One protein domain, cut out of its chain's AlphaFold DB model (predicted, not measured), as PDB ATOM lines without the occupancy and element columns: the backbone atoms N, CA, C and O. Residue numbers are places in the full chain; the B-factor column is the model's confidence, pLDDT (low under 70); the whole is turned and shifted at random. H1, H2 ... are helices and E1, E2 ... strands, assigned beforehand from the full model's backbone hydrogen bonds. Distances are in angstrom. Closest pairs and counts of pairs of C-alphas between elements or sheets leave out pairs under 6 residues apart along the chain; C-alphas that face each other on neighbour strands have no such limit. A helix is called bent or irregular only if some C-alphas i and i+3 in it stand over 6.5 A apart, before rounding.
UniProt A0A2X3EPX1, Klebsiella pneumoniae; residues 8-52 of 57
ATOM      1  N   ALA A   8      71.333 -19.313  64.723       96.12
ATOM      2  CA  ALA A   8      72.356 -20.035  63.971       96.12
ATOM      3  C   ALA A   8      73.042 -19.083  62.980       96.12
ATOM      4  O   ALA A   8      72.366 -18.478  62.152       96.12
ATOM      5  N   ILE A   9      74.370 -18.960  63.055       97.31
ATOM      6  CA  ILE A   9      75.168 -18.097  62.171       97.31
ATOM      7  C   ILE A   9      75.941 -18.982  61.189       97.31
ATOM      8  O   ILE A   9      76.890 -19.664  61.573       97.31
ATOM      9  N   LEU A  10      75.545 -18.959  59.917       96.38
ATOM     10  CA  LEU A  10      76.096 -19.792  58.843       96.38
ATOM     11  C   LEU A  10      77.214 -19.061  58.085       96.38
ATOM     12  O   LEU A  10      77.117 -18.787  56.890       96.38
ATOM     13  N   ARG A  11      78.282 -18.686  58.797       97.50
ATOM     14  CA  ARG A  11      79.414 -17.970  58.195       97.50
ATOM     15  C   ARG A  11      80.160 -18.860  57.202       97.50
ATOM     16  O   ARG A  11      80.654 -19.915  57.580       97.50
ATOM     17  N   GLY A  12      80.328 -18.368  55.977       97.31
ATOM     18  CA  GLY A  12      81.108 -19.053  54.944       97.31
ATOM     19  C   GLY A  12      80.330 -20.109  54.163       97.31
ATOM     20  O   GLY A  12      80.941 -20.804  53.357       97.31
ATOM     21  N   ILE A  13      79.016 -20.210  54.377       96.75
ATOM     22  CA  ILE A  13      78.168 -21.171  53.676       96.75
ATOM     23  C   ILE A  13      78.122 -20.892  52.171       96.75
ATOM     24  O   ILE A  13      77.993 -19.739  51.748       96.75
ATOM     25  N   GLN A  14      78.210 -21.948  51.370       96.25
ATOM     26  CA  GLN A  14      78.067 -21.895  49.922       96.25
ATOM     27  C   GLN A  14      76.584 -21.869  49.515       96.25
ATOM     28  O   GLN A  14      75.744 -22.485  50.176       96.25
ATOM     29  N   PRO A  15      76.220 -21.238  48.385       94.38
ATOM     30  CA  PRO A  15      74.840 -21.266  47.895       94.38
ATOM     31  C   PRO A  15      74.287 -22.678  47.681       94.38
ATOM     32  O   PRO A  15      73.115 -22.924  47.953       94.38
ATOM     33  N   ALA A  16      75.135 -23.608  47.227       94.50
ATOM     34  CA  ALA A  16      74.740 -24.980  46.915       94.50
ATOM     35  C   ALA A  16      74.379 -25.818  48.154       94.50
ATOM     36  O   ALA A  16      73.586 -26.743  48.036       94.50
ATOM     37  N   GLU A  17      74.932 -25.495  49.326       94.31
ATOM     38  CA  GLU A  17      74.691 -26.235  50.577       94.31
ATOM     39  C   GLU A  17      73.712 -25.507  51.519       94.31
ATOM     40  O   GLU A  17      73.260 -26.067  52.518       94.31
ATOM     41  N   ALA A  18      73.351 -24.255  51.206       92.75
ATOM     42  CA  ALA A  18      72.514 -23.426  52.067       92.75
ATOM     43  C   ALA A  18      71.159 -24.076  52.388       92.75
ATOM     44  O   ALA A  18      70.761 -24.103  53.553       92.75
ATOM     45  N   ALA A  19      70.473 -24.621  51.379       90.75
ATOM     46  CA  ALA A  19      69.140 -25.207  51.530       90.75
ATOM     47  C   ALA A  19      69.121 -26.366  52.544       90.75
ATOM     48  O   ALA A  19      68.329 -26.342  53.489       90.75
ATOM     49  N   ASP A  20      70.043 -27.320  52.396       93.75
ATOM     50  CA  ASP A  20      70.120 -28.526  53.230       93.75
ATOM     51  C   ASP A  20      70.447 -28.187  54.695       93.75
ATOM     52  O   ASP A  20      69.852 -28.725  55.638       93.75
ATOM     53  N   HIS A  21      71.368 -27.241  54.910       94.81
ATOM     54  CA  HIS A  21      71.732 -26.772  56.248       94.81
ATOM     55  C   HIS A  21      70.569 -26.050  56.937       94.81
ATOM     56  O   HIS A  21      70.316 -26.263  58.126       94.81
ATOM     57  N   ILE A  22      69.851 -25.201  56.202       92.38
ATOM     58  CA  ILE A  22      68.704 -24.454  56.724       92.38
ATOM     59  C   ILE A  22      67.575 -25.413  57.111       92.38
ATOM     60  O   ILE A  22      67.048 -25.303  58.220       92.38
ATOM     61  N   GLU A  23      67.244 -26.381  56.254       92.38
ATOM     62  CA  GLU A  23      66.238 -27.408  56.545       92.38
ATOM     63  C   GLU A  23      66.592 -28.197  57.813       92.38
ATOM     64  O   GLU A  23      65.773 -28.334  58.728       92.38
ATOM     65  N   THR A  24      67.849 -28.628  57.923       95.06
ATOM     66  CA  THR A  24      68.356 -29.347  59.096       95.06
ATOM     67  C   THR A  24      68.198 -28.529  60.381       95.06
ATOM     68  O   THR A  24      67.715 -29.040  61.394       95.06
ATOM     69  N   LEU A  25      68.548 -27.240  60.355       94.00
ATOM     70  CA  LEU A  25      68.426 -26.348  61.512       94.00
ATOM     71  C   LEU A  25      66.967 -26.127  61.932       94.00
ATOM     72  O   LEU A  25      66.662 -26.116  63.129       94.00
ATOM     73  N   ILE A  26      66.054 -25.980  60.972       91.06
ATOM     74  CA  ILE A  26      64.619 -25.825  61.246       91.06
ATOM     75  C   ILE A  26      64.067 -27.077  61.931       91.06
ATOM     76  O   ILE A  26      63.379 -26.955  62.957       91.06
ATOM     77  N   ASN A  27      64.422 -28.257  61.407       92.62
ATOM     78  CA  ASN A  27      64.052 -29.564  61.954       92.62
ATOM     79  C   ASN A  27      64.629 -29.778  63.361       92.62
ATOM     80  O   ASN A  27      63.953 -30.322  64.233       92.62
ATOM     81  N   ALA A  28      65.829 -29.256  63.627       93.00
ATOM     82  CA  ALA A  28      66.449 -29.245  64.953       93.00
ATOM     83  C   ALA A  28      65.824 -28.226  65.934       93.00
ATOM     84  O   ALA A  28      66.199 -28.180  67.105       93.00
ATOM     85  N   GLY A  29      64.868 -27.406  65.487       91.31
ATOM     86  CA  GLY A  29      64.140 -26.467  66.342       91.31
ATOM     87  C   GLY A  29      64.650 -25.024  66.313       91.31
ATOM     88  O   GLY A  29      64.104 -24.187  67.039       91.31
ATOM     89  N   PHE A  30      65.628 -24.687  65.466       92.38
ATOM     90  CA  PHE A  30      66.042 -23.294  65.281       92.38
ATOM     91  C   PHE A  30      64.938 -22.483  64.600       92.38
ATOM     92  O   PHE A  30      64.159 -22.982  63.785       92.38
ATOM     93  N   ARG A  31      64.835 -21.210  64.987       90.25
ATOM     94  CA  ARG A  31      63.848 -20.256  64.448       90.25
ATOM     95  C   ARG A  31      64.472 -18.939  63.992       90.25
ATOM     96  O   ARG A  31      63.773 -18.113  63.418       90.25
ATOM     97  N   TYR A  32      65.767 -18.760  64.235       92.19
ATOM     98  CA  TYR A  32      66.542 -17.600  63.822       92.19
ATOM     99  C   TYR A  32      67.821 -18.113  63.161       92.19
ATOM    100  O   TYR A  32      68.585 -18.850  63.786       92.19
ATOM    101  N   ILE A  33      68.010 -17.769  61.890       94.00
ATOM    102  CA  ILE A  33      69.141 -18.197  61.064       94.00
ATOM    103  C   ILE A  33      69.667 -16.958  60.336       94.00
ATOM    104  O   ILE A  33      68.883 -16.177  59.798       94.00
ATOM    105  N   GLU A  34      70.982 -16.775  60.343       95.62
ATOM    106  CA  GLU A  34      71.690 -15.660  59.717       95.62
ATOM    107  C   GLU A  34      72.770 -16.182  58.762       95.62
ATOM    108  O   GLU A  34      73.498 -17.123  59.086       95.62
ATOM    109  N   ILE A  35      72.914 -15.519  57.611       96.75
ATOM    110  CA  ILE A  35      74.056 -15.672  56.704       96.75
ATOM    111  C   ILE A  35      74.825 -14.341  56.699       96.75
ATOM    112  O   ILE A  35      74.302 -13.341  56.201       96.75
ATOM    113  N   PRO A  36      76.055 -14.297  57.234       97.75
ATOM    114  CA  PRO A  36      76.883 -13.095  57.210       97.75
ATOM    115  C   PRO A  36      77.266 -12.666  55.789       97.75
ATOM    116  O   PRO A  36      77.551 -13.510  54.938       97.75
ATOM    117  N   LEU A  37      77.391 -11.355  55.554       98.00
ATOM    118  CA  LEU A  37      77.734 -10.775  54.240       98.00
ATOM    119  C   LEU A  37      79.179 -11.046  53.779       98.00
ATOM    120  O   LEU A  37      79.546 -10.702  52.660       98.00
ATOM    121  N   ASN A  38      80.011 -11.653  54.629       96.94
ATOM    122  CA  ASN A  38      81.325 -12.173  54.245       96.94
ATOM    123  C   ASN A  38      81.290 -13.660  53.845       96.94
ATOM    124  O   ASN A  38      82.350 -14.268  53.706       96.94
ATOM    125  N   SER A  39      80.099 -14.245  53.681       97.81
ATOM    126  CA  SER A  39      79.922 -15.580  53.101       97.81
ATOM    127  C   SER A  39      79.948 -15.504  51.566       97.81
ATOM    128  O   SER A  39      79.485 -14.502  51.008       97.81
ATOM    129  N   PRO A  40      80.469 -16.535  50.879       97.94
ATOM    130  CA  PRO A  40      80.452 -16.614  49.421       97.94
ATOM    131  C   PRO A  40      79.041 -16.417  48.863       97.94
ATOM    132  O   PRO A  40      78.090 -17.015  49.363       97.94
ATOM    133  N   ASP A  41      78.905 -15.552  47.853       97.56
ATOM    134  CA  ASP A  41      77.656 -15.362  47.103       97.56
ATOM    135  C   ASP A  41      76.400 -15.165  47.979       97.56
ATOM    136  O   ASP A  41      75.299 -15.588  47.624       97.56
ATOM    137  N   TRP A  42      76.531 -14.486  49.127       97.00
ATOM    138  CA  TRP A  42      75.435 -14.270  50.087       97.00
ATOM    139  C   TRP A  42      74.163 -13.679  49.452       97.00
ATOM    140  O   TRP A  42      73.051 -13.953  49.908       97.00
ATOM    141  N   GLN A  43      74.320 -12.894  48.381       96.75
ATOM    142  CA  GLN A  43      73.231 -12.301  47.597       96.75
ATOM    143  C   GLN A  43      72.348 -13.347  46.909       96.75
ATOM    144  O   GLN A  43      71.206 -13.047  46.574       96.75
ATOM    145  N   GLN A  44      72.857 -14.563  46.706       95.06
ATOM    146  CA  GLN A  44      72.113 -15.701  46.176       95.06
ATOM    147  C   GLN A  44      71.489 -16.516  47.317       95.06
ATOM    148  O   GLN A  44      70.289 -16.801  47.292       95.06
ATOM    149  N   SER A  45      72.278 -16.825  48.353       94.19
ATOM    150  CA  SER A  45      71.866 -17.694  49.464       94.19
ATOM    151  C   SER A  45      70.737 -17.096  50.310       94.19
ATOM    152  O   SER A  45      69.785 -17.797  50.653       94.19
ATOM    153  N   ILE A  46      70.790 -15.793  50.625       94.75
ATOM    154  CA  ILE A  46      69.779 -15.148  51.482       94.75
ATOM    155  C   ILE A  46      68.394 -15.120  50.809       94.75
ATOM    156  O   ILE A  46      67.429 -15.576  51.428       94.75
ATOM    157  N   PRO A  47      68.227 -14.639  49.560       92.81
ATOM    158  CA  PRO A  47      66.922 -14.673  48.906       92.81
ATOM    159  C   PRO A  47      66.409 -16.093  48.659       92.81
ATOM    160  O   PRO A  47      65.204 -16.318  48.777       92.81
ATOM    161  N   ALA A  48      67.291 -17.047  48.336       88.94
ATOM    162  CA  ALA A  48      66.921 -18.454  48.183       88.94
ATOM    163  C   ALA A  48      66.332 -19.017  49.487       88.94
ATOM    164  O   ALA A  48      65.221 -19.549  49.471       88.94
ATOM    165  N   MET A  49      67.006 -18.783  50.621       87.56
ATOM    166  CA  MET A  49      66.513 -19.120  51.961       87.56
ATOM    167  C   MET A  49      65.130 -18.520  52.227       87.56
ATOM    168  O   MET A  49      64.214 -19.223  52.652       87.56
ATOM    169  N   VAL A  50      64.958 -17.218  51.979       89.56
ATOM    170  CA  VAL A  50      63.683 -16.530  52.232       89.56
ATOM    171  C   VAL A  50      62.558 -17.126  51.384       89.56
ATOM    172  O   VAL A  50      61.461 -17.333  51.898       89.56
ATOM    173  N   ARG A  51      62.814 -17.448  50.110       88.31
ATOM    174  CA  ARG A  51      61.823 -18.080  49.221       88.31
ATOM    175  C   ARG A  51      61.442 -19.484  49.689       88.31
ATOM    176  O   ARG A  51      60.256 -19.809  49.710       88.31
ATOM    177  N   GLN A  52      62.417 -20.297  50.091       81.62
ATOM    178  CA  GLN A  52      62.181 -21.652  50.598       81.62
ATOM    179  C   GLN A  52      61.354 -21.628  51.892       81.62
ATOM    180  O   GLN A  52      60.382 -22.363  52.031       81.62
TER     181      GLN A  52
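This is residues 8 to 52 of the 57 residues of a protein of Klebsiella pneumoniae (UniProt A0A2X3EPX1). Two helices, H1 and H2, run the same way at a steep tilt of 43 degrees and touch near the start of H1, as a V does, while the short strand E1, with the first printed residues, 8 to 9, paired beside it, makes the third corner of a triangle with them. The chain turns at the end of H1 and runs back through E1, then loops round into H2. The printed part has 45 residues with two named helices and one named strand, in the order H1, E1, H2 along the chain, and its class is mostly helix. It is compact, with a radius of gyration of the C-alphas of 9.5 A, and its C-alphas span 26 by 18 by 14 A.

The longest helix by residues is H1, residues 15 to 27. H1 and H2, residues 42 to 52, touch, with 9 pairs of C-alphas within 8 A. Their closest C-alphas are those of Pro 15 and Ser 45, 4.9 A apart. Their lines stand at a steep tilt of 43 degrees, and they run the same way. H1 and E1, residues 32 to 34, have one pair of C-alphas within 8 A, those of Ile 22 and Ile 33, at 7.6 A. E1 and H2 are apart, but only just, with their closest C-alphas at 8.5 A. E1 pairs with no named strand, but the short stretch of residues 8 to 9 pairs with residues 33 to 34 of E1, parallel. Of the O i to N i+4 pairs, 7 of 9 in H1 and 6 of 7 in H2 are within hydrogen-bond range.

H1, residues 15 to 27, begins with C-alpha 15 at (74.840, -21.266, 47.895) and is 19.6 A from first to last C-alpha. H1 is irregular: C-alphas 16 and 19 are 7.3 A apart, and its line is a rough one. E1, residues 32 to 34, has C-alpha 32 at (66.542, -17.600, 63.822). H2, residues 42 to 52, is 15.2 A from first to last C-alpha and ends with C-alpha 52 at (62.181, -21.652, 50.598).

The two C-alphas farthest apart are those of Gly 29 and Asp 41, at 26.0 A. The C-alphas of Ala 8 and Gln 52, the first and last printed residues, are 16.9 A apart. The printed part has no cut. The link from H1 to E1, 4 residues, is tight, and the link from E1 to H2, 7 residues, is short. The mean pLDDT of the printed part is 94.0, and no printed residue is under 70.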